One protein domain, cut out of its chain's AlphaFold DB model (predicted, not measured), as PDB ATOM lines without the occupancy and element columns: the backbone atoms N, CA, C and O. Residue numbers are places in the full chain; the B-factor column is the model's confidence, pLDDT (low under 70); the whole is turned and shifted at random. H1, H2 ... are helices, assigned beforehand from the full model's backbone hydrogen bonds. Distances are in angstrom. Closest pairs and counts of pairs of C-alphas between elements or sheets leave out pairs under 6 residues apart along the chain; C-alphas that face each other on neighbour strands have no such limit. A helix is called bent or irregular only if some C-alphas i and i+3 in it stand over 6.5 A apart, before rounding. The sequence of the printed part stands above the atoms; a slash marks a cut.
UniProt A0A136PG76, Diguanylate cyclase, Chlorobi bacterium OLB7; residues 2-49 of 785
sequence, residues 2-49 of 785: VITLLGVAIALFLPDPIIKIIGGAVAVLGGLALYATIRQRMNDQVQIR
ATOM      1  N   VAL A   2      -4.964 -21.997   4.359       76.88
ATOM      2  CA  VAL A   2      -4.094 -22.871   5.192       76.88
ATOM      3  C   VAL A   2      -2.762 -23.210   4.502       76.88
ATOM      4  O   VAL A   2      -1.705 -22.960   5.069       76.88
ATOM      5  N   ILE A   3      -2.799 -23.668   3.244       80.12
ATOM      6  CA  ILE A   3      -1.594 -23.963   2.434       80.12
ATOM      7  C   ILE A   3      -0.701 -22.719   2.273       80.12
ATOM      8  O   ILE A   3       0.521 -22.806   2.363       80.12
ATOM      9  N   THR A   4      -1.318 -21.550   2.086       84.94
ATOM     10  CA  THR A   4      -0.645 -20.252   1.955       84.94
ATOM     11  C   THR A   4       0.159 -19.916   3.217       84.94
ATOM     12  O   THR A   4       1.339 -19.589   3.131       84.94
ATOM     13  N   LEU A   5      -0.464 -20.052   4.394       84.62
ATOM     14  CA  LEU A   5       0.164 -19.799   5.695       84.62
ATOM     15  C   LEU A   5       1.247 -20.835   6.025       84.62
ATOM     16  O   LEU A   5       2.298 -20.469   6.545       84.62
ATOM     17  N   LEU A   6       1.028 -22.104   5.668       83.06
ATOM     18  CA  LEU A   6       2.016 -23.170   5.844       83.06
ATOM     19  C   LEU A   6       3.281 -22.914   5.005       83.06
ATOM     20  O   LEU A   6       4.387 -23.043   5.521       83.06
ATOM     21  N   GLY A   7       3.132 -22.473   3.750       82.94
ATOM     22  CA  GLY A   7       4.261 -22.061   2.907       82.94
ATOM     23  C   GLY A   7       5.062 -20.902   3.512       82.94
ATOM     24  O   GLY A   7       6.289 -20.963   3.565       82.94
ATOM     25  N   VAL A   8       4.379 -19.882   4.051       85.19
ATOM     26  CA  VAL A   8       5.029 -18.750   4.742       85.19
ATOM     27  C   VAL A   8       5.766 -19.211   6.006       85.19
ATOM     28  O   VAL A   8       6.899 -18.793   6.236       85.19
ATOM     29  N   ALA A   9       5.174 -20.109   6.800       84.19
ATOM     30  CA  ALA A   9       5.825 -20.666   7.984       84.19
ATOM     31  C   ALA A   9       7.097 -21.460   7.622       84.19
ATOM     32  O   ALA A   9       8.148 -21.248   8.227       84.19
ATOM     33  N   ILE A  10       7.035 -22.300   6.582       83.50
ATOM     34  CA  ILE A  10       8.189 -23.045   6.051       83.50
ATOM     35  C   ILE A  10       9.287 -22.082   5.566       83.50
ATOM     36  O   ILE A  10      10.460 -22.287   5.873       83.50
ATOM     37  N   ALA A  11       8.918 -21.002   4.866       84.12
ATOM     38  CA  ALA A  11       9.859 -20.005   4.352       84.12
ATOM     39  C   ALA A  11      10.589 -19.206   5.450       84.12
ATOM     40  O   ALA A  11      11.735 -18.793   5.262       84.12
ATOM     41  N   LEU A  12       9.935 -18.967   6.590       86.25
ATOM     42  CA  LEU A  12      10.487 -18.150   7.673       86.25
ATOM     43  C   LEU A  12      11.289 -18.968   8.696       86.25
ATOM     44  O   LEU A  12      12.382 -18.541   9.076       86.25
ATOM     45  N   PHE A  13      10.779 -20.130   9.119       85.56
ATOM     46  CA  PHE A  13      11.255 -20.819  10.328       85.56
ATOM     47  C   PHE A  13      12.229 -21.989  10.099       85.56
ATOM     48  O   PHE A  13      12.887 -22.402  11.051       85.56
ATOM     49  N   LEU A  14      12.373 -22.517   8.877       86.75
ATOM     50  CA  LEU A  14      13.325 -23.605   8.595       86.75
ATOM     51  C   LEU A  14      14.699 -23.056   8.172       86.75
ATOM     52  O   LEU A  14      14.745 -22.128   7.373       86.75
ATOM     53  N   PRO A  15      15.830 -23.585   8.679       75.81
ATOM     54  CA  PRO A  15      17.146 -22.963   8.489       75.81
ATOM     55  C   PRO A  15      17.770 -23.185   7.102       75.81
ATOM     56  O   PRO A  15      18.632 -22.405   6.702       75.81
ATOM     57  N   ASP A  16      17.353 -24.219   6.366       88.06
ATOM     58  CA  ASP A  16      17.931 -24.575   5.064       88.06
ATOM     59  C   ASP A  16      17.467 -23.606   3.949       88.06
ATOM     60  O   ASP A  16      16.257 -23.453   3.733       88.06
ATOM     61  N   PRO A  17      18.389 -22.960   3.206       82.75
ATOM     62  CA  PRO A  17      18.039 -21.971   2.188       82.75
ATOM     63  C   PRO A  17      17.252 -22.549   1.001       82.75
ATOM     64  O   PRO A  17      16.432 -21.834   0.425       82.75
ATOM     65  N   ILE A  18      17.443 -23.823   0.644       85.69
ATOM     66  CA  ILE A  18      16.693 -24.482  -0.435       85.69
ATOM     67  C   ILE A  18      15.243 -24.689   0.013       85.69
ATOM     68  O   ILE A  18      14.304 -24.367  -0.720       85.69
ATOM     69  N   ILE A  19      15.047 -25.148   1.253       82.81
ATOM     70  CA  ILE A  19      13.713 -25.365   1.829       82.81
ATOM     71  C   ILE A  19      12.956 -24.036   1.976       82.81
ATOM     72  O   ILE A  19      11.756 -23.986   1.691       82.81
ATOM     73  N   LYS A  20      13.642 -22.934   2.315       84.25
ATOM     74  CA  LYS A  20      13.025 -21.595   2.343       84.25
ATOM     75  C   LYS A  20      12.475 -21.160   0.983       84.25
ATOM     76  O   LYS A  20      11.364 -20.632   0.921       84.25
ATOM     77  N   ILE A  21      13.218 -21.397  -0.100       86.19
ATOM     78  CA  ILE A  21      12.785 -21.063  -1.468       86.19
ATOM     79  C   ILE A  21      11.549 -21.890  -1.857       86.19
ATOM     80  O   ILE A  21      10.591 -21.338  -2.402       86.19
ATOM     81  N   ILE A  22      11.523 -23.181  -1.509       85.62
ATOM     82  CA  ILE A  22      10.360 -24.057  -1.733       85.62
ATOM     83  C   ILE A  22       9.140 -23.558  -0.941       85.62
ATOM     84  O   ILE A  22       8.058 -23.420  -1.512       85.62
ATOM     85  N   GLY A  23       9.304 -23.212   0.342       83.75
ATOM     86  CA  GLY A  23       8.238 -22.622   1.161       83.75
ATOM     87  C   GLY A  23       7.676 -21.328   0.563       83.75
ATOM     88  O   GLY A  23       6.459 -21.166   0.462       83.75
ATOM     89  N   GLY A  24       8.556 -20.444   0.080       84.19
ATOM     90  CA  GLY A  24       8.173 -19.210  -0.608       84.19
ATOM     91  C   GLY A  24       7.369 -19.465  -1.888       84.19
ATOM     92  O   GLY A  24       6.334 -18.833  -2.100       84.19
ATOM     93  N   ALA A  25       7.778 -20.437  -2.708       86.94
ATOM     94  CA  ALA A  25       7.036 -20.830  -3.905       86.94
ATOM     95  C   ALA A  25       5.641 -21.397  -3.568       86.94
ATOM     96  O   ALA A  25       4.651 -21.015  -4.194       86.94
ATOM     97  N   VAL A  26       5.536 -22.245  -2.536       84.75
ATOM     98  CA  VAL A  26       4.255 -22.788  -2.045       84.75
ATOM     99  C   VAL A  26       3.346 -21.679  -1.503       84.75
ATOM    100  O   VAL A  26       2.144 -21.689  -1.774       84.75
ATOM    101  N   ALA A  27       3.900 -20.686  -0.799       87.81
ATOM    102  CA  ALA A  27       3.154 -19.518  -0.339       87.81
ATOM    103  C   ALA A  27       2.585 -18.698  -1.510       87.81
ATOM    104  O   ALA A  27       1.399 -18.369  -1.510       87.81
ATOM    105  N   VAL A  28       3.399 -18.410  -2.533       89.75
ATOM    106  CA  VAL A  28       2.974 -17.640  -3.717       89.75
ATOM    107  C   VAL A  28       1.900 -18.389  -4.513       89.75
ATOM    108  O   VAL A  28       0.862 -17.805  -4.827       89.75
ATOM    109  N   LEU A  29       2.084 -19.687  -4.774       87.19
ATOM    110  CA  LEU A  29       1.089 -20.514  -5.471       87.19
ATOM    111  C   LEU A  29      -0.212 -20.647  -4.664       87.19
ATOM    112  O   LEU A  29      -1.301 -20.477  -5.210       87.19
ATOM    113  N   GLY A  30      -0.114 -20.867  -3.349       84.31
ATOM    114  CA  GLY A  30      -1.267 -20.896  -2.447       84.31
ATOM    115  C   GLY A  30      -1.975 -19.542  -2.307       84.31
ATOM    116  O   GLY A  30      -3.150 -19.505  -1.933       84.31
ATOM    117  N   GLY A  31      -1.286 -18.432  -2.583       86.06
ATOM    118  CA  GLY A  31      -1.849 -17.083  -2.647       86.06
ATOM    119  C   GLY A  31      -2.573 -16.827  -3.968       86.06
ATOM    120  O   GLY A  31      -3.717 -16.381  -3.959       86.06
ATOM    121  N   LEU A  32      -1.952 -17.196  -5.092       87.56
ATOM    122  CA  LEU A  32      -2.547 -17.135  -6.433       87.56
ATOM    123  C   LEU A  32      -3.813 -17.989  -6.546       87.56
ATOM    124  O   LEU A  32      -4.819 -17.510  -7.066       87.56
ATOM    125  N   ALA A  33      -3.798 -19.212  -6.011       80.06
ATOM    126  CA  ALA A  33      -4.979 -20.070  -5.959       80.06
ATOM    127  C   ALA A  33      -6.109 -19.424  -5.137       80.06
ATOM    128  O   ALA A  33      -7.241 -19.351  -5.604       80.06
ATOM    129  N   LEU A  34      -5.798 -18.881  -3.952       81.50
ATOM    130  CA  LEU A  34      -6.780 -18.193  -3.107       81.50
ATOM    131  C   LEU A  34      -7.365 -16.951  -3.800       81.50
ATOM    132  O   LEU A  34      -8.578 -16.751  -3.769       81.50
ATOM    133  N   TYR A  35      -6.526 -16.151  -4.462       86.38
ATOM    134  CA  TYR A  35      -6.958 -15.003  -5.258       86.38
ATOM    135  C   TYR A  35      -7.856 -15.428  -6.426       86.38
ATOM    136  O   TYR A  35      -8.901 -14.818  -6.637       86.38
ATOM    137  N   ALA A  36      -7.509 -16.503  -7.140       82.75
ATOM    138  CA  ALA A  36      -8.334 -17.053  -8.209       82.75
ATOM    139  C   ALA A  36      -9.705 -17.525  -7.693       82.75
ATOM    140  O   ALA A  36     -10.717 -17.188  -8.301       82.75
ATOM    141  N   THR A  37      -9.771 -18.214  -6.546       77.44
ATOM    142  CA  THR A  37     -11.046 -18.644  -5.936       77.44
ATOM    143  C   THR A  37     -11.904 -17.462  -5.476       77.44
ATOM    144  O   THR A  37     -13.116 -17.465  -5.688       77.44
ATOM    145  N   ILE A  38     -11.302 -16.431  -4.868       79.44
ATOM    146  CA  ILE A  38     -12.021 -15.212  -4.459       79.44
ATOM    147  C   ILE A  38     -12.529 -14.460  -5.694       79.44
ATOM    148  O   ILE A  38     -13.700 -14.089  -5.745       79.44
ATOM    149  N   ARG A  39     -11.685 -14.298  -6.719       78.75
ATOM    150  CA  ARG A  39     -12.057 -13.665  -7.988       78.75
ATOM    151  C   ARG A  39     -13.169 -14.436  -8.696       78.75
ATOM    152  O   ARG A  39     -14.081 -13.799  -9.203       78.75
ATOM    153  N   GLN A  40     -13.126 -15.769  -8.698       73.00
ATOM    154  CA  GLN A  40     -14.195 -16.603  -9.247       73.00
ATOM    155  C   GLN A  40     -15.505 -16.381  -8.486       73.00
ATOM    156  O   GLN A  40     -16.487 -16.022  -9.119       73.00
ATOM    157  N   ARG A  41     -15.508 -16.442  -7.146       66.75
ATOM    158  CA  ARG A  41     -16.713 -16.148  -6.343       66.75
ATOM    159  C   ARG A  41     -17.272 -14.741  -6.574       66.75
ATOM    160  O   ARG A  41     -18.486 -14.579  -6.632       66.75
ATOM    161  N   MET A  42     -16.414 -13.730  -6.721       67.75
ATOM    162  CA  MET A  42     -16.855 -12.377  -7.082       67.75
ATOM    163  C   MET A  42     -17.452 -12.333  -8.494       67.75
ATOM    164  O   MET A  42     -18.457 -11.664  -8.707       67.75
ATOM    165  N   ASN A  43     -16.867 -13.052  -9.454       63.88
ATOM    166  CA  ASN A  43     -17.369 -13.103 -10.825       63.88
ATOM    167  C   ASN A  43     -18.688 -13.891 -10.921       63.88
ATOM    168  O   ASN A  43     -19.574 -13.480 -11.663       63.88
ATOM    169  N   ASP A  44     -18.853 -14.948 -10.123       59.78
ATOM    170  CA  ASP A  44     -20.106 -15.694  -9.976       59.78
ATOM    171  C   ASP A  44     -21.193 -14.797  -9.358       59.78
ATOM    172  O   ASP A  44     -22.295 -14.727  -9.891       59.78
ATOM    173  N   GLN A  45     -20.885 -14.013  -8.313       54.41
ATOM    174  CA  GLN A  45     -21.823 -13.015  -7.773       54.41
ATOM    175  C   GLN A  45     -22.180 -11.911  -8.786       54.41
ATOM    176  O   GLN A  45     -23.320 -11.446  -8.814       54.41
ATOM    177  N   VAL A  46     -21.246 -11.503  -9.651       52.16
ATOM    178  CA  VAL A  46     -21.511 -10.528 -10.725       52.16
ATOM    179  C   VAL A  46     -22.321 -11.142 -11.877       52.16
ATOM    180  O   VAL A  46     -23.178 -10.459 -12.432       52.16
ATOM    181  N   GLN A  47     -22.135 -12.425 -12.209       43.59
ATOM    182  CA  GLN A  47     -22.964 -13.115 -13.207       43.59
ATOM    183  C   GLN A  47     -24.360 -13.474 -12.681       43.59
ATOM    184  O   GLN A  47     -25.324 -13.376 -13.439       43.59
ATOM    185  N   ILE A  48     -24.506 -13.791 -11.390       47.19
ATOM    186  CA  ILE A  48     -25.816 -13.919 -10.728       47.19
ATOM    187  C   ILE A  48     -26.564 -12.577 -10.793       47.19
ATOM    188  O   ILE A  48     -27.728 -12.557 -11.179       47.19
ATOM    189  N   ARG A  49     -25.883 -11.441 -10.571       39.97
ATOM    190  CA  ARG A  49     -26.457 -10.093 -10.776       39.97
ATOM    191  C   ARG A  49     -26.857  -9.766 -12.222       39.97
ATOM    192  O   ARG A  49     -27.631  -8.836 -12.421       39.97
TER     193      ARG A  49
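Overview. This is residues 2 to 49 of the 785 residues of the protein "Diguanylate cyclase" of Chlorobi bacterium OLB7 (UniProt A0A136PG76). Picture a lopsided helical hairpin: one long helix, H2, makes the full length of a rod, and a much shorter helix, H1, folds back along its first part. The far part of H2 has no partner, and residues 35 to 49 stick out as a free arm. The printed part has 48 residues with two named helices, H1 then H2, and no named strand; the class is all helix. The whole is only just extended, close to loose, with a radius of gyration of the C-alphas of 14.6 A, and the C-alphas span 49 by 13 by 9 A.

Arrangement. Begin with the longest helix, H2, residues 17 to 48, and then turn to H1, residues 2 to 13. The two touch, with 35 pairs of C-alphas within 8 A; H2 does so with residues 19 to 31 alone. Their closest C-alphas are those of Ala 11 and Lys 20, 4.1 A apart. They run opposite ways at a shallow tilt of 25 degrees, and form a helical hairpin. In both H1 and H2, every pair of O i and N i+4 is within hydrogen-bond range.

Along the chain. Find C-alpha 17 at (18.039, -21.971, 2.188); from there H2 runs 46.4 A to C-alpha 48 at (-25.816, -13.919, -10.728). Then go back to C-alpha 2 at (-4.094, -22.871, 5.192), where H1 begins; it covers 16.3 A to C-alpha 13. Neither helix is bent.

Size, cuts and confidence. The two C-alphas farthest apart are those of Pro 15 and Arg 49, at 49.4 A. Without residues 35 to 49, which stand free, the body spans 27 by 13 by 8 A. The link from H1 to H2 is tight, with 3 residues, and the printed part has no cut. Look in the B-factor column for the model's confidence: the mean pLDDT of the printed part is 78.3, and residues 41 to 49 are under 70.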